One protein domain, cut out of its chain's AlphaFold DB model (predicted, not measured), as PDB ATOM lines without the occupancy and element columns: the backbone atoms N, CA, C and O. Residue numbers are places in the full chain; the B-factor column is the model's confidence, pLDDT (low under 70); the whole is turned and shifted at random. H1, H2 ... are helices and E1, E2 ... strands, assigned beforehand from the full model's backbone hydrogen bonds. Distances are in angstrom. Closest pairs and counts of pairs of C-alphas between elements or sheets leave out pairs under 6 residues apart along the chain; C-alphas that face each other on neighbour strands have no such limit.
ATOM      1  N   VAL A 405     -39.605  49.465  19.197       46.81
ATOM      2  CA  VAL A 405     -39.996  50.176  20.423       46.81
ATOM      3  C   VAL A 405     -39.559  49.333  21.615       46.81
ATOM      4  O   VAL A 405     -40.009  48.191  21.744       46.81
ATOM      5  N   ALA A 406     -38.684  49.876  22.455       56.91
ATOM      6  CA  ALA A 406     -38.348  49.341  23.771       56.91
ATOM      7  C   ALA A 406     -38.881  50.301  24.846       56.91
ATOM      8  O   ALA A 406     -38.921  51.512  24.634       56.91
ATOM      9  N   GLN A 407     -39.333  49.778  25.985       63.50
ATOM     10  CA  GLN A 407     -39.722  50.598  27.133       63.50
ATOM     11  C   GLN A 407     -38.624  50.502  28.185       63.50
ATOM     12  O   GLN A 407     -38.433  49.458  28.810       63.50
ATOM     13  N   LEU A 408     -37.901  51.599  28.387       57.91
ATOM     14  CA  LEU A 408     -36.840  51.661  29.377       57.91
ATOM     15  C   LEU A 408     -37.392  52.167  30.703       57.91
ATOM     16  O   LEU A 408     -37.948  53.262  30.768       57.91
ATOM     17  N   LYS A 409     -37.228  51.390  31.773       60.38
ATOM     18  CA  LYS A 409     -37.620  51.818  33.116       60.38
ATOM     19  C   LYS A 409     -36.402  52.386  33.839       60.38
ATOM     20  O   LYS A 409     -35.492  51.647  34.195       60.38
ATOM     21  N   ILE A 410     -36.394  53.698  34.059       59.94
ATOM     22  CA  ILE A 410     -35.340  54.421  34.777       59.94
ATOM     23  C   ILE A 410     -35.953  54.941  36.081       59.94
ATOM     24  O   ILE A 410     -36.679  55.941  36.095       59.94
ATOM     25  N   GLY A 411     -35.722  54.224  37.183       72.75
ATOM     26  CA  GLY A 411     -36.408  54.478  38.453       72.75
ATOM     27  C   GLY A 411     -37.930  54.340  38.308       72.75
ATOM     28  O   GLY A 411     -38.433  53.287  37.912       72.75
ATOM     29  N   ALA A 412     -38.672  55.412  38.602       58.06
ATOM     30  CA  ALA A 412     -40.132  55.459  38.450       58.06
ATOM     31  C   ALA A 412     -40.606  55.841  37.031       58.06
ATOM     32  O   ALA A 412     -41.805  55.797  36.757       58.06
ATOM     33  N   ARG A 413     -39.702  56.239  36.126       59.41
ATOM     34  CA  ARG A 413     -40.066  56.723  34.786       59.41
ATOM     35  C   ARG A 413     -39.935  55.613  33.753       59.41
ATOM     36  O   ARG A 413     -38.925  54.918  33.716       59.41
ATOM     37  N   VAL A 414     -40.937  55.490  32.889       63.69
ATOM     38  CA  VAL A 414     -40.880  54.646  31.691       63.69
ATOM     39  C   VAL A 414     -40.631  55.556  30.493       63.69
ATOM     40  O   VAL A 414     -41.439  56.437  30.205       63.69
ATOM     41  N   VAL A 415     -39.498  55.370  29.822       72.19
ATOM     42  CA  VAL A 415     -39.104  56.132  28.637       72.19
ATOM     43  C   VAL A 415     -39.184  55.207  27.424       72.19
ATOM     44  O   VAL A 415     -38.474  54.201  27.383       72.19
ATOM     45  N   PRO A 416     -40.040  55.498  26.432       66.12
ATOM     46  CA  PRO A 416     -40.023  54.762  25.179       66.12
ATOM     47  C   PRO A 416     -38.745  55.106  24.408       66.12
ATOM     48  O   PRO A 416     -38.450  56.275  24.150       66.12
ATOM     49  N   VAL A 417     -37.995  54.076  24.038       73.06
ATOM     50  CA  VAL A 417     -36.787  54.169  23.223       73.06
ATOM     51  C   VAL A 417     -37.101  53.584  21.857       73.06
ATOM     52  O   VAL A 417     -37.627  52.476  21.739       73.06
ATOM     53  N   HIS A 418     -36.812  54.363  20.822       71.75
ATOM     54  CA  HIS A 418     -37.010  53.970  19.437       71.75
ATOM     55  C   HIS A 418     -35.646  53.818  18.780       71.75
ATOM     56  O   HIS A 418     -34.976  54.823  18.578       71.75
ATOM     57  N   LEU A 419     -35.269  52.587  18.440       66.88
ATOM     58  CA  LEU A 419     -34.101  52.325  17.600       66.88
ATOM     59  C   LEU A 419     -34.551  52.325  16.140       66.88
ATOM     60  O   LEU A 419     -35.490  51.605  15.767       66.88
ATOM     61  N   ARG A 420     -33.923  53.170  15.323       73.56
ATOM     62  CA  ARG A 420     -34.086  53.133  13.866       73.56
ATOM     63  C   ARG A 420     -33.204  52.031  13.282       73.56
ATOM     64  O   ARG A 420     -32.187  51.665  13.863       73.56
ATOM     65  N   ASP A 421     -33.582  51.516  12.114       61.16
ATOM     66  CA  ASP A 421     -32.743  50.553  11.398       61.16
ATOM     67  C   ASP A 421     -31.352  51.155  11.137       61.16
ATOM     68  O   ASP A 421     -31.233  52.231  10.548       61.16
ATOM     69  N   GLY A 422     -30.310  50.453  11.594       69.19
ATOM     70  CA  GLY A 422     -28.907  50.864  11.468       69.19
ATOM     71  C   GLY A 422     -28.402  51.829  12.546       69.19
ATOM     72  O   GLY A 422     -27.220  52.167  12.533       69.19
ATOM     73  N   GLU A 423     -29.257  52.262  13.473       75.38
ATOM     74  CA  GLU A 423     -28.852  53.095  14.606       75.38
ATOM     75  C   GLU A 423     -28.164  52.228  15.666       75.38
ATOM     76  O   GLU A 423     -28.686  51.177  16.057       75.38
ATOM     77  N   LYS A 424     -26.971  52.638  16.104       74.69
ATOM     78  CA  LYS A 424     -26.222  51.884  17.104       74.69
ATOM     79  C   LYS A 424     -26.828  52.108  18.497       74.69
ATOM     80  O   LYS A 424     -27.206  53.239  18.815       74.69
ATOM     81  N   PRO A 425     -26.921  51.072  19.349       73.00
ATOM     82  CA  PRO A 425     -27.423  51.220  20.715       73.00
ATOM     83  C   PRO A 425     -26.635  52.245  21.539       73.00
ATOM     84  O   PRO A 425     -27.223  52.910  22.392       73.00
ATOM     85  N   GLU A 426     -25.335  52.392  21.265       76.56
ATOM     86  CA  GLU A 426     -24.458  53.392  21.882       76.56
ATOM     87  C   GLU A 426     -24.945  54.814  21.624       76.56
ATOM     88  O   GLU A 426     -25.161  55.557  22.578       76.56
ATOM     89  N   ASP A 427     -25.204  55.154  20.361       81.81
ATOM     90  CA  ASP A 427     -25.617  56.500  19.953       81.81
ATOM     91  C   ASP A 427     -26.958  56.884  20.609       81.81
ATOM     92  O   ASP A 427     -27.170  58.013  21.058       81.81
ATOM     93  N   VAL A 428     -27.873  55.912  20.724       81.00
ATOM     94  CA  VAL A 428     -29.180  56.112  21.370       81.00
ATOM     95  C   VAL A 428     -29.046  56.263  22.881       81.00
ATOM     96  O   VAL A 428     -29.723  57.110  23.474       81.00
ATOM     97  N   ALA A 429     -28.197  55.457  23.517       75.50
ATOM     98  CA  ALA A 429     -27.950  55.548  24.950       75.50
ATOM     99  C   ALA A 429     -27.252  56.860  25.321       75.50
ATOM    100  O   ALA A 429     -27.645  57.482  26.306       75.50
ATOM    101  N   GLU A 430     -26.282  57.304  24.521       77.56
ATOM    102  CA  GLU A 430     -25.574  58.573  24.701       77.56
ATOM    103  C   GLU A 430     -26.539  59.758  24.566       77.56
ATOM    104  O   GLU A 430     -26.656  60.568  25.489       77.56
ATOM    105  N   GLY A 431     -27.346  59.795  23.500       82.12
ATOM    106  CA  GLY A 431     -28.350  60.846  23.316       82.12
ATOM    107  C   GLY A 431     -29.443  60.851  24.396       82.12
ATOM    108  O   GLY A 431     -29.936  61.912  24.791       82.12
ATOM    109  N   LEU A 432     -29.840  59.685  24.917       80.44
ATOM    110  CA  LEU A 432     -30.764  59.600  26.058       80.44
ATOM    111  C   LEU A 432     -30.117  60.074  27.351       80.44
ATOM    112  O   LEU A 432     -30.752  60.795  28.119       80.44
ATOM    113  N   ALA A 433     -28.877  59.667  27.594       79.31
ATOM    114  CA  ALA A 433     -28.140  60.056  28.774       79.31
ATOM    115  C   ALA A 433     -27.904  61.565  28.830       79.31
ATOM    116  O   ALA A 433     -28.133  62.165  29.882       79.31
ATOM    117  N   GLU A 434     -27.540  62.181  27.705       81.56
ATOM    118  CA  GLU A 434     -27.378  63.631  27.585       81.56
ATOM    119  C   GLU A 434     -28.701  64.356  27.877       81.56
ATOM    120  O   GLU A 434     -28.759  65.248  28.725       81.56
ATOM    121  N   ARG A 435     -29.812  63.904  27.273       84.00
ATOM    122  CA  ARG A 435     -31.149  64.487  27.507       84.00
ATOM    123  C   ARG A 435     -31.649  64.322  28.941       84.00
ATOM    124  O   ARG A 435     -32.486  65.108  29.385       84.00
ATOM    125  N   LEU A 436     -31.190  63.289  29.640       81.81
ATOM    126  CA  LEU A 436     -31.573  62.988  31.017       81.81
ATOM    127  C   LEU A 436     -30.569  63.525  32.052       81.81
ATOM    128  O   LEU A 436     -30.832  63.390  33.247       81.81
ATOM    129  N   GLY A 437     -29.456  64.130  31.620       88.44
ATOM    130  CA  GLY A 437     -28.395  64.611  32.509       88.44
ATOM    131  C   GLY A 437     -27.755  63.492  33.337       88.44
ATOM    132  O   GLY A 437     -27.458  63.689  34.515       88.44
ATOM    133  N   LEU A 438     -27.620  62.293  32.764       85.06
ATOM    134  CA  LEU A 438     -27.044  61.135  33.449       85.06
ATOM    135  C   LEU A 438     -25.511  61.207  33.432       85.06
ATOM    136  O   LEU A 438     -24.907  61.374  32.373       85.06
ATOM    137  N   ASP A 439     -24.894  61.031  34.604       86.81
ATOM    138  CA  ASP A 439     -23.446  60.841  34.741       86.81
ATOM    139  C   ASP A 439     -22.972  59.545  34.059       86.81
ATOM    140  O   ASP A 439     -23.767  58.633  33.830       86.81
ATOM    141  N   ALA A 440     -21.668  59.446  33.770       74.25
ATOM    142  CA  ALA A 440     -21.057  58.325  33.044       74.25
ATOM    143  C   ALA A 440     -21.403  56.935  33.621       74.25
ATOM    144  O   ALA A 440     -21.595  55.988  32.862       74.25
ATOM    145  N   SER A 441     -21.545  56.810  34.946       74.81
ATOM    146  CA  SER A 441     -21.914  55.546  35.603       74.81
ATOM    147  C   SER A 441     -23.361  55.149  35.283       74.81
ATOM    148  O   SER A 441     -23.665  53.996  34.941       74.81
ATOM    149  N   ARG A 442     -24.267  56.130  35.304       79.75
ATOM    150  CA  ARG A 442     -25.662  55.947  34.895       79.75
ATOM    151  C   ARG A 442     -25.800  55.725  33.390       79.75
ATOM    152  O   ARG A 442     -26.679  54.957  33.006       79.75
ATOM    153  N   GLN A 443     -24.935  56.309  32.554       79.50
ATOM    154  CA  GLN A 443     -24.907  56.023  31.110       79.50
ATOM    155  C   GLN A 443     -24.533  54.563  30.838       79.50
ATOM    156  O   GLN A 443     -25.242  53.883  30.101       79.50
ATOM    157  N   SER A 444     -23.487  54.043  31.492       76.62
ATOM    158  CA  SER A 444     -23.101  52.629  31.371       76.62
ATOM    159  C   SER A 444     -24.222  51.689  31.821       76.62
ATOM    160  O   SER A 444     -24.494  50.681  31.172       76.62
ATOM    161  N   SER A 445     -24.914  52.036  32.910       78.62
ATOM    162  CA  SER A 445     -26.062  51.263  33.405       78.62
ATOM    163  C   SER A 445     -27.237  51.284  32.420       78.62
ATOM    164  O   SER A 445     -27.862  50.252  32.177       78.62
ATOM    165  N   LEU A 446     -27.512  52.445  31.815       80.69
ATOM    166  CA  LEU A 446     -28.534  52.621  30.783       80.69
ATOM    167  C   LEU A 446     -28.231  51.769  29.544       80.69
ATOM    168  O   LEU A 446     -29.107  51.069  29.042       80.69
ATOM    169  N   LEU A 447     -26.982  51.812  29.084       77.94
ATOM    170  CA  LEU A 447     -26.499  51.068  27.929       77.94
ATOM    171  C   LEU A 447     -26.623  49.554  28.162       77.94
ATOM    172  O   LEU A 447     -27.194  48.850  27.332       77.94
ATOM    173  N   LEU A 448     -26.175  49.057  29.321       78.00
ATOM    174  CA  LEU A 448     -26.307  47.642  29.691       78.00
ATOM    175  C   LEU A 448     -27.767  47.177  29.717       78.00
ATOM    176  O   LEU A 448     -28.062  46.066  29.272       78.00
ATOM    177  N   GLU A 449     -28.682  48.017  30.200       81.81
ATOM    178  CA  GLU A 449     -30.110  47.699  30.221       81.81
ATOM    179  C   GLU A 449     -30.716  47.677  28.810       81.81
ATOM    180  O   GLU A 449     -31.458  46.748  28.484       81.81
ATOM    181  N   ILE A 450     -30.355  48.628  27.938       80.81
ATOM    182  CA  ILE A 450     -30.761  48.623  26.519       80.81
ATOM    183  C   ILE A 450     -30.299  47.327  25.844       80.81
ATOM    184  O   ILE A 450     -31.099  46.628  25.214       80.81
ATOM    185  N   TYR A 451     -29.033  46.955  26.033       78.94
ATOM    186  CA  TYR A 451     -28.475  45.726  25.478       78.94
ATOM    187  C   TYR A 451     -29.148  44.461  26.022       78.94
ATOM    188  O   TYR A 451     -29.430  43.532  25.258       78.94
ATOM    189  N   ARG A 452     -29.453  44.419  27.326       82.38
ATOM    190  CA  ARG A 452     -30.192  43.309  27.945       82.38
ATOM    191  C   ARG A 452     -31.564  43.142  27.295       82.38
ATOM    192  O   ARG A 452     -31.902  42.036  26.875       82.38
ATOM    193  N   GLN A 453     -32.319  44.232  27.152       82.19
ATOM    194  CA  GLN A 453     -33.647  44.199  26.535       82.19
ATOM    195  C   GLN A 453     -33.595  43.780  25.059       82.19
ATOM    196  O   GLN A 453     -34.431  42.991  24.609       82.19
ATOM    197  N   MET A 454     -32.599  44.254  24.302       78.56
ATOM    198  CA  MET A 454     -32.389  43.823  22.917       78.56
ATOM    199  C   MET A 454     -32.089  42.323  22.826       78.56
ATOM    200  O   MET A 454     -32.702  41.624  22.018       78.56
ATOM    201  N   SER A 455     -31.203  41.814  23.685       77.50
ATOM    202  CA  SER A 455     -30.856  40.389  23.751       77.50
ATOM    203  C   SER A 455     -32.067  39.509  24.089       77.50
ATOM    204  O   SER A 455     -32.321  38.505  23.415       77.50
ATOM    205  N   GLU A 456     -32.877  39.911  25.074       80.75
ATOM    206  CA  GLU A 456     -34.114  39.212  25.445       80.75
ATOM    207  C   GLU A 456     -35.112  39.170  24.285       80.75
ATOM    208  O   GLU A 456     -35.672  38.111  23.982       80.75
ATOM    209  N   ARG A 457     -35.278  40.290  23.574       80.00
ATOM    210  CA  ARG A 457     -36.169  40.367  22.414       80.00
ATOM    211  C   ARG A 457     -35.701  39.469  21.272       80.00
ATOM    212  O   ARG A 457     -36.509  38.677  20.784       80.00
ATOM    213  N   VAL A 458     -34.420  39.519  20.896       76.69
ATOM    214  CA  VAL A 458     -33.841  38.632  19.864       76.69
ATOM    215  C   VAL A 458     -34.025  37.166  20.257       76.69
ATOM    216  O   VAL A 458     -34.422  36.342  19.432       76.69
ATOM    217  N   SER A 459     -33.817  36.831  21.532       78.56
ATOM    218  CA  SER A 459     -34.036  35.470  22.026       78.56
ATOM    219  C   SER A 459     -35.508  35.048  21.936       78.56
ATOM    220  O   SER A 459     -35.789  33.907  21.561       78.56
ATOM    221  N   SER A 460     -36.449  35.948  22.242       79.19
ATOM    222  CA  SER A 460     -37.889  35.674  22.144       79.19
ATOM    223  C   SER A 460     -38.363  35.498  20.694       79.19
ATOM    224  O   SER A 460     -39.129  34.578  20.404       79.19
ATOM    225  N   GLU A 461     -37.856  36.314  19.765       79.38
ATOM    226  CA  GLU A 461     -38.176  36.218  18.337       79.38
ATOM    227  C   GLU A 461     -37.625  34.913  17.747       79.38
ATOM    228  O   GLU A 461     -38.335  34.208  17.028       79.38
ATOM    229  N   ASN A 462     -36.405  34.523  18.132       74.88
ATOM    230  CA  ASN A 462     -35.805  33.253  17.723       74.88
ATOM    231  C   ASN A 462     -36.607  32.049  18.262       74.88
ATOM    232  O   ASN A 462     -36.893  31.107  17.520       74.88
ATOM    233  N   ALA A 463     -37.066  32.098  19.519       78.56
ATOM    234  CA  ALA A 463     -37.946  31.066  20.076       78.56
ATOM    235  C   ALA A 463     -39.286  30.970  19.320       78.56
ATOM    236  O   ALA A 463     -39.721  29.869  18.975       78.56
ATOM    237  N   SER A 464     -39.911  32.110  19.004       81.81
ATOM    238  CA  SER A 464     -41.152  32.167  18.217       81.81
ATOM    239  C   SER A 464     -40.971  31.578  16.813       81.81
ATOM    240  O   SER A 464     -41.762  30.734  16.387       81.81
ATOM    241  N   LEU A 465     -39.890  31.940  16.114       77.00
ATOM    242  CA  LEU A 465     -39.582  31.405  14.785       77.00
ATOM    243  C   LEU A 465     -39.322  29.898  14.815       77.00
ATOM    244  O   LEU A 465     -39.853  29.174  13.974       77.00
ATOM    245  N   ARG A 466     -38.573  29.397  15.805       80.38
ATOM    246  CA  ARG A 466     -38.359  27.951  15.982       80.38
ATOM    247  C   ARG A 466     -39.674  27.203  16.204       80.38
ATOM    248  O   ARG A 466     -39.859  26.137  15.620       80.38
ATOM    249  N   ASN A 467     -40.600  27.771  16.977       83.94
ATOM    250  CA  ASN A 467     -41.928  27.187  17.180       83.94
ATOM    251  C   ASN A 467     -42.746  27.167  15.880       83.94
ATOM    252  O   ASN A 467     -43.302  26.128  15.532       83.94
ATOM    253  N   GLN A 468     -42.758  28.265  15.115       80.56
ATOM    254  CA  GLN A 468     -43.448  28.327  13.819       80.56
ATOM    255  C   GLN A 468     -42.883  27.307  12.819       80.56
ATOM    256  O   GLN A 468     -43.641  26.600  12.153       80.56
ATOM    257  N   VAL A 469     -41.554  27.177  12.746       80.81
ATOM    258  CA  VAL A 469     -40.888  26.165  11.909       80.81
ATOM    259  C   VAL A 469     -41.226  24.752  12.385       80.81
ATOM    260  O   VAL A 469     -41.529  23.884  11.563       80.81
ATOM    261  N   GLY A 470     -41.232  24.520  13.699       83.81
ATOM    262  CA  GLY A 470     -41.628  23.247  14.303       83.81
ATOM    263  C   GLY A 470     -43.064  22.851  13.956       83.81
ATOM    264  O   GLY A 470     -43.306  21.714  13.544       83.81
ATOM    265  N   GLU A 471     -44.010  23.789  14.041       84.31
ATOM    266  CA  GLU A 471     -45.404  23.566  13.648       84.31
ATOM    267  C   GLU A 471     -45.552  23.253  12.162       84.31
ATOM    268  O   GLU A 471     -46.274  22.320  11.796       84.31
ATOM    269  N   LEU A 472     -44.873  24.012  11.297       79.62
ATOM    270  CA  LEU A 472     -44.884  23.763   9.860       79.62
ATOM    271  C   LEU A 472     -44.357  22.351   9.573       79.62
ATOM    272  O   LEU A 472     -45.056  21.553   8.938       79.62
ATOM    273  N   LEU A 473     -43.195  21.988  10.126       82.00
ATOM    274  CA  LEU A 473     -42.618  20.646   9.999       82.00
ATOM    275  C   LEU A 473     -43.566  19.553  10.502       82.00
ATOM    276  O   LEU A 473     -43.695  18.509   9.855       82.00
ATOM    277  N   HIS A 474     -44.258  19.781  11.618       83.88
ATOM    278  CA  HIS A 474     -45.237  18.834  12.142       83.88
ATOM    279  C   HIS A 474     -46.434  18.671  11.194       83.88
ATOM    280  O   HIS A 474     -46.830  17.542  10.891       83.88
ATOM    281  N   ARG A 475     -46.972  19.769  10.644       81.75
ATOM    282  CA  ARG A 475     -48.054  19.729   9.639       81.75
ATOM    283  C   ARG A 475     -47.614  19.008   8.364       81.75
ATOM    284  O   ARG A 475     -48.389  18.222   7.818       81.75
ATOM    285  N   ALA A 476     -46.379  19.214   7.910       76.25
ATOM    286  CA  ALA A 476     -45.830  18.506   6.756       76.25
ATOM    287  C   ALA A 476     -45.689  16.998   7.015       76.25
ATOM    288  O   ALA A 476     -46.102  16.189   6.183       76.25
ATOM    289  N   LYS A 477     -45.182  16.602   8.192       82.44
ATOM    290  CA  LYS A 477     -45.097  15.187   8.596       82.44
ATOM    291  C   LYS A 477     -46.476  14.538   8.699       82.44
ATOM    292  O   LYS A 477     -46.660  13.441   8.177       82.44
ATOM    293  N   ALA A 478     -47.449  15.225   9.298       81.44
ATOM    294  CA  ALA A 478     -48.823  14.739   9.410       81.44
ATOM    295  C   ALA A 478     -49.472  14.527   8.031       81.44
ATOM    296  O   ALA A 478     -50.100  13.494   7.804       81.44
ATOM    297  N   ARG A 479     -49.254  15.443   7.073       80.62
ATOM    298  CA  ARG A 479     -49.712  15.265   5.681       80.62
ATOM    299  C   ARG A 479     -49.065  14.057   5.003       80.62
ATOM    300  O   ARG A 479     -49.749  13.340   4.283       80.62
ATOM    301  N   ARG A 480     -47.776  13.807   5.260       76.94
ATOM    302  CA  ARG A 480     -47.049  12.649   4.711       76.94
ATOM    303  C   ARG A 480     -47.528  11.322   5.310       76.94
ATOM    304  O   ARG A 480     -47.629  10.338   4.589       76.94
ATOM    305  N   ALA A 481     -47.834  11.303   6.608       82.88
ATOM    306  CA  ALA A 481     -48.312  10.117   7.321       82.88
ATOM    307  C   ALA A 481     -49.789   9.795   7.036       82.88
ATOM    308  O   ALA A 481     -50.175   8.631   7.032       82.88
ATOM    309  N   SER A 491     -45.359  22.265  -7.517       72.75
ATOM    310  CA  SER A 491     -45.230  23.691  -7.183       72.75
ATOM    311  C   SER A 491     -45.496  24.030  -5.710       72.75
ATOM    312  O   SER A 491     -44.906  24.957  -5.161       72.75
ATOM    313  N   SER A 492     -46.374  23.287  -5.034       77.06
ATOM    314  CA  SER A 492     -46.660  23.481  -3.608       77.06
ATOM    315  C   SER A 492     -45.618  22.830  -2.700       77.06
ATOM    316  O   SER A 492     -45.437  23.288  -1.573       77.06
ATOM    317  N   GLN A 493     -44.908  21.810  -3.189       78.19
ATOM    318  CA  GLN A 493     -43.775  21.226  -2.477       78.19
ATOM    319  C   GLN A 493     -42.546  22.139  -2.578       78.19
ATOM    320  O   GLN A 493     -41.956  22.461  -1.550       78.19
ATOM    321  N   GLU A 494     -42.236  22.651  -3.773       78.00
ATOM    322  CA  GLU A 494     -41.144  23.616  -3.986       78.00
ATOM    323  C   GLU A 494     -41.356  24.906  -3.182       78.00
ATOM    324  O   GLU A 494     -40.440  25.395  -2.521       78.00
ATOM    325  N   SER A 495     -42.587  25.433  -3.148       83.38
ATOM    326  CA  SER A 495     -42.904  26.610  -2.330       83.38
ATOM    327  C   SER A 495     -42.741  26.353  -0.829       83.38
ATOM    328  O   SER A 495     -42.511  27.297  -0.074       83.38
ATOM    329  N   TYR A 496     -42.904  25.108  -0.383       80.19
ATOM    330  CA  TYR A 496     -42.774  24.742   1.020       80.19
ATOM    331  C   TYR A 496     -41.305  24.547   1.422       80.19
ATOM    332  O   TYR A 496     -40.892  25.045   2.468       80.19
ATOM    333  N   GLU A 497     -40.508  23.900   0.572       83.50
ATOM    334  CA  GLU A 497     -39.054  23.781   0.749       83.50
ATOM    335  C   GLU A 497     -38.393  25.169   0.758       83.50
ATOM    336  O   GLU A 497     -37.658  25.485   1.692       83.50
ATOM    337  N   ALA A 498     -38.786  26.067  -0.152       85.44
ATOM    338  CA  ALA A 498     -38.299  27.448  -0.159       85.44
ATOM    339  C   ALA A 498     -38.655  28.237   1.121       85.44
ATOM    340  O   ALA A 498     -37.881  29.086   1.569       85.44
ATOM    341  N   LEU A 499     -39.821  27.978   1.729       82.00
ATOM    342  CA  LEU A 499     -40.200  28.595   3.006       82.00
ATOM    343  C   LEU A 499     -39.369  28.053   4.174       82.00
ATOM    344  O   LEU A 499     -38.988  28.833   5.048       82.00
ATOM    345  N   LEU A 500     -39.079  26.749   4.185       82.44
ATOM    346  CA  LEU A 500     -38.211  26.140   5.194       82.44
ATOM    347  C   LEU A 500     -36.777  26.664   5.090       82.44
ATOM    348  O   LEU A 500     -36.213  27.051   6.112       82.44
ATOM    349  N   ASP A 501     -36.231  26.768   3.878       86.31
ATOM    350  CA  ASP A 501     -34.891  27.320   3.651       86.31
ATOM    351  C   ASP A 501     -34.809  28.785   4.088       86.31
ATOM    352  O   ASP A 501     -33.875  29.186   4.785       86.31
ATOM    353  N   ARG A 502     -35.828  29.593   3.767       84.50
ATOM    354  CA  ARG A 502     -35.889  30.996   4.204       84.50
ATOM    355  C   ARG A 502     -35.974  31.126   5.723       84.50
ATOM    356  O   ARG A 502     -35.378  32.039   6.296       84.50
ATOM    357  N   ALA A 503     -36.715  30.237   6.382       80.44
ATOM    358  CA  ALA A 503     -36.807  30.226   7.836       80.44
ATOM    359  C   ALA A 503     -35.487  29.785   8.486       80.44
ATOM    360  O   ALA A 503     -35.062  30.409   9.458       80.44
ATOM    361  N   ALA A 504     -34.805  28.783   7.923       82.50
ATOM    362  CA  ALA A 504     -33.485  28.347   8.376       82.50
ATOM    363  C   ALA A 504     -32.449  29.476   8.255       82.50
ATOM    364  O   ALA A 504     -31.783  29.797   9.238       82.50
ATOM    365  N   GLN A 505     -32.402  30.162   7.108       87.50
ATOM    366  CA  GLN A 505     -31.536  31.330   6.899       87.50
ATOM    367  C   GLN A 505     -31.833  32.462   7.894       87.50
ATOM    368  O   GLN A 505     -30.918  33.116   8.391       87.50
ATOM    369  N   ARG A 506     -33.113  32.708   8.218       85.44
ATOM    370  CA  ARG A 506     -33.488  33.730   9.208       85.44
ATOM    371  C   ARG A 506     -33.060  33.344  10.625       85.44
ATOM    372  O   ARG A 506     -32.631  34.224  11.366       85.44
ATOM    373  N   ILE A 507     -33.169  32.069  10.999       80.69
ATOM    374  CA  ILE A 507     -32.694  31.569  12.299       80.69
ATOM    375  C   ILE A 507     -31.173  31.718  12.397       80.69
ATOM    376  O   ILE A 507     -30.691  32.248  13.393       80.69
ATOM    377  N   GLU A 508     -30.433  31.335  11.355       87.25
ATOM    378  CA  GLU A 508     -28.973  31.477  11.305       87.25
ATOM    379  C   GLU A 508     -28.539  32.949  11.418       87.25
ATOM    380  O   GLU A 508     -27.649  33.280  12.203       87.25
ATOM    381  N   ALA A 509     -29.221  33.859  10.713       84.75
ATOM    382  CA  ALA A 509     -28.975  35.296  10.831       84.75
ATOM    383  C   ALA A 509     -29.213  35.811  12.264       84.75
ATOM    384  O   ALA A 509     -28.365  36.507  12.813       84.75
ATOM    385  N   LEU A 510     -30.316  35.414  12.909       78.75
ATOM    386  CA  LEU A 510     -30.609  35.812  14.292       78.75
ATOM    387  C   LEU A 510     -29.629  35.214  15.309       78.75
ATOM    388  O   LEU A 510     -29.358  35.831  16.339       78.75
ATOM    389  N   GLU A 511     -29.101  34.016  15.062       82.25
ATOM    390  CA  GLU A 511     -28.052  33.422  15.899       82.25
ATOM    391  C   GLU A 511     -26.731  34.181  15.774       82.25
ATOM    392  O   GLU A 511     -26.061  34.414  16.786       82.25
ATOM    393  N   LYS A 512     -26.395  34.632  14.561       87.56
ATOM    394  CA  LYS A 512     -25.243  35.503  14.323       87.56
ATOM    395  C   LYS A 512     -25.406  36.854  15.024       87.56
ATOM    396  O   LYS A 512     -24.491  37.263  15.739       87.56
ATOM    397  N   ASP A 513     -26.574  37.486  14.907       81.94
ATOM    398  CA  ASP A 513     -26.878  38.759  15.576       81.94
ATOM    399  C   ASP A 513     -26.833  38.613  17.104       81.94
ATOM    400  O   ASP A 513     -26.249  39.443  17.800       81.94
ATOM    401  N   LYS A 514     -27.383  37.517  17.646       81.75
ATOM    402  CA  LYS A 514     -27.314  37.210  19.084       81.75
ATOM    403  C   LYS A 514     -25.871  37.071  19.565       81.75
ATOM    404  O   LYS A 514     -25.545  37.568  20.643       81.75
ATOM    405  N   LYS A 515     -25.019  36.386  18.798       86.44
ATOM    406  CA  LYS A 515     -23.598  36.242  19.131       86.44
ATOM    407  C   LYS A 515     -22.903  37.603  19.126       86.44
ATOM    408  O   LYS A 515     -22.262  37.946  20.110       86.44
ATOM    409  N   GLN A 516     -23.117  38.402  18.082       85.56
ATOM    410  CA  GLN A 516     -22.540  39.741  17.975       85.56
ATOM    411  C   GLN A 516     -22.969  40.657  19.133       85.56
ATOM    412  O   GLN A 516     -22.126  41.333  19.714       85.56
ATOM    413  N   LEU A 517     -24.248  40.634  19.525       80.06
ATOM    414  CA  LEU A 517     -24.739  41.378  20.692       80.06
ATOM    415  C   LEU A 517     -24.108  40.884  21.999       80.06
ATOM    416  O   LEU A 517     -23.795  41.687  22.872       80.06
ATOM    417  N   SER A 518     -23.917  39.570  22.153       80.06
ATOM    418  CA  SER A 518     -23.249  39.004  23.328       80.06
ATOM    419  C   SER A 518     -21.795  39.464  23.430       80.06
ATOM    420  O   SER A 518     -21.351  39.825  24.520       80.06
ATOM    421  N   ASP A 519     -21.080  39.477  22.304       85.31
ATOM    422  CA  ASP A 519     -19.693  39.934  22.231       85.31
ATOM    423  C   ASP A 519     -19.613  41.440  22.554       85.31
ATOM    424  O   ASP A 519     -18.807  41.852  23.384       85.31
ATOM    425  N   GLN A 520     -20.531  42.258  22.023       81.50
ATOM    426  CA  GLN A 520     -20.627  43.690  22.353       81.50
ATOM    427  C   GLN A 520     -20.918  43.945  23.839       81.50
ATOM    428  O   GLN A 520     -20.302  44.817  24.451       81.50
ATOM    429  N   VAL A 521     -21.823  43.177  24.455       80.00
ATOM    430  CA  VAL A 521     -22.101  43.285  25.898       80.00
ATOM    431  C   VAL A 521     -20.877  42.919  26.729       80.00
ATOM    432  O   VAL A 521     -20.641  43.536  27.771       80.00
ATOM    433  N   PHE A 522     -20.109  41.920  26.299       82.06
ATOM    434  CA  PHE A 522     -18.874  41.534  26.969       82.06
ATOM    435  C   PHE A 522     -17.827  42.654  26.900       82.06
ATOM    436  O   PHE A 522     -17.325  43.062  27.948       82.06
ATOM    437  N   GLU A 523     -17.582  43.213  25.713       84.50
ATOM    438  CA  GLU A 523     -16.671  44.352  25.519       84.50
ATOM    439  C   GLU A 523     -17.091  45.566  26.358       84.50
ATOM    440  O   GLU A 523     -16.276  46.168  27.054       84.50
ATOM    441  N   LEU A 524     -18.386  45.891  26.399       79.44
ATOM    442  CA  LEU A 524     -18.888  46.995  27.221       79.44
ATOM    443  C   LEU A 524     -18.691  46.762  28.718       79.44
ATOM    444  O   LEU A 524     -18.373  47.701  29.451       79.44
ATOM    445  N   ARG A 525     -18.857  45.524  29.194       78.25
ATOM    446  CA  ARG A 525     -18.557  45.176  30.591       78.25
ATOM    447  C   ARG A 525     -17.070  45.316  30.890       78.25
ATOM    448  O   ARG A 525     -16.742  45.804  31.969       78.25
ATOM    449  N   LEU A 526     -16.208  44.925  29.955       86.31
ATOM    450  CA  LEU A 526     -14.760  45.049  30.091       86.31
ATOM    451  C   LEU A 526     -14.340  46.523  30.166       86.31
ATOM    452  O   LEU A 526     -13.723  46.924  31.150       86.31
ATOM    453  N   VAL A 527     -14.788  47.355  29.220       82.56
ATOM    454  CA  VAL A 527     -14.520  48.806  29.213       82.56
ATOM    455  C   VAL A 527     -15.044  49.479  30.486       82.56
ATOM    456  O   VAL A 527     -14.391  50.359  31.049       82.56
ATOM    457  N   ASN A 528     -16.220  49.076  30.977       77.44
ATOM    458  CA  ASN A 528     -16.771  49.641  32.208       77.44
ATOM    459  C   ASN A 528     -15.969  49.207  33.448       77.44
ATOM    460  O   ASN A 528     -15.769  50.014  34.355       77.44
ATOM    461  N   ALA A 529     -15.471  47.967  33.480       78.19
ATOM    462  CA  ALA A 529     -14.590  47.492  34.543       78.19
ATOM    463  C   ALA A 529     -13.246  48.239  34.547       78.19
ATOM    464  O   ALA A 529     -12.798  48.666  35.609       78.19
ATOM    465  N   GLU A 530     -12.644  48.473  33.377       86.44
ATOM    466  CA  GLU A 530     -11.413  49.265  33.238       86.44
ATOM    467  C   GLU A 530     -11.611  50.718  33.687       86.44
ATOM    468  O   GLU A 530     -10.792  51.259  34.434       86.44
ATOM    469  N   ARG A 531     -12.734  51.346  33.309       78.31
ATOM    470  CA  ARG A 531     -13.077  52.699  33.773       78.31
ATOM    471  C   ARG A 531     -13.249  52.761  35.287       78.31
ATOM    472  O   ARG A 531     -12.713  53.673  35.910       78.31
ATOM    473  N   LEU A 532     -13.959  51.803  35.886       75.62
ATOM    474  CA  LEU A 532     -14.122  51.740  37.341       75.62
ATOM    475  C   LEU A 532     -12.783  51.518  38.051       75.62
ATOM    476  O   LEU A 532     -12.530  52.164  39.063       75.62
ATOM    477  N   ALA A 533     -11.909  50.674  37.499       84.62
ATOM    478  CA  ALA A 533     -10.569  50.462  38.034       84.62
ATOM    479  C   ALA A 533      -9.700  51.730  37.966       84.62
ATOM    480  O   ALA A 533      -8.911  51.956  38.868       84.62
ATOM    481  N   SER A 534      -9.864  52.577  36.942       85.62
ATOM    482  CA  SER A 534      -9.114  53.841  36.820       85.62
ATOM    483  C   SER A 534      -9.552  54.948  37.791       85.62
ATOM    484  O   SER A 534      -8.842  55.938  37.956       85.62
ATOM    485  N   LEU A 535     -10.733  54.807  38.404       78.12
ATOM    486  CA  LEU A 535     -11.288  55.767  39.363       78.12
ATOM    487  C   LEU A 535     -10.902  55.458  40.820       78.12
ATOM    488  O   LEU A 535     -11.167  56.284  41.695       78.12
ATOM    489  N   HIS A 536     -10.301  54.293  41.071       72.38
ATOM    490  CA  HIS A 536      -9.808  53.836  42.373       72.38
ATOM    491  C   HIS A 536      -8.281  53.836  42.398       72.38
ATOM    492  O   HIS A 536      -7.734  54.147  43.481       72.38
TER     493      HIS A 536
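Overview. This is residues 405 to 481 and 491 to 536 of the 536 residues of an uncharacterized protein of Hondaea fermentalgiana (UniProt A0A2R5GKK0). Two long helices, H2 and H3, run opposite ways and cross at a small angle as a narrow X, which makes the length of the model. A small head, made of the strand hairpin E1 E2 and the short helix H1, sits at one side of the first part of H2, away from H3. The 123 printed residues hold, in order, E1, E2, H1, H2 and H3; the sheet, E1 - E2, is antiparallel and the class is mostly helix. The whole is a loose rod spanning 67 by 29 by 23 A, with a radius of gyration of the C-alphas of 19.9 A.

Along the chain. Find C-alpha 405 at (-39.996, 50.176, 20.423), where E1, residues 405 to 410, begins; E2 is residues 413 to 419. H1 is residues 425 to 436, 16.2 A long. From C-alpha 440 at (-21.057, 58.325, 33.044), H2 runs to residue 481, over 61.1 A. H3, residues 491 to 534, covers 64.4 A and ends at C-alpha 534, (-9.114, 53.841, 36.820).

Arrangement. Start at the hairpin E1 and E2, antiparallel at 146 degrees: N 408 and O 415 are 2.8 A apart, within hydrogen-bond range. The closest C-alphas of E2 and H1, Leu 419 and Val 428, are 7.3 A apart. H1 and H2 form a helical hairpin; they touch, H2 with residues 442 to 451 alone, closest at C-alphas Ala 429 and Leu 447, 5.6 A, at a steep tilt of 44 degrees, opposite ways. H2 and H3 touch, closest at C-alphas Asn 462 and Ile 507, 6.5 A, at a shallow tilt of 20 degrees, opposite ways. H1 and H3 are apart. In H1, H2 and H3 every O i to N i+4 pair is within hydrogen-bond range.

Size, cuts and confidence. The C-alphas farthest apart, of Ala 481 and His 536, are 68.0 A apart. Residues 482 to 490 are not printed; C-alphas 481 and 491 are 20.1 A apart across this cut. The links E1 to E2, E2 to H1 and H1 to H2 are tight. Look for pLDDT under 70 in 13 residues, among them 405 to 410; the mean of the printed part is 78.3.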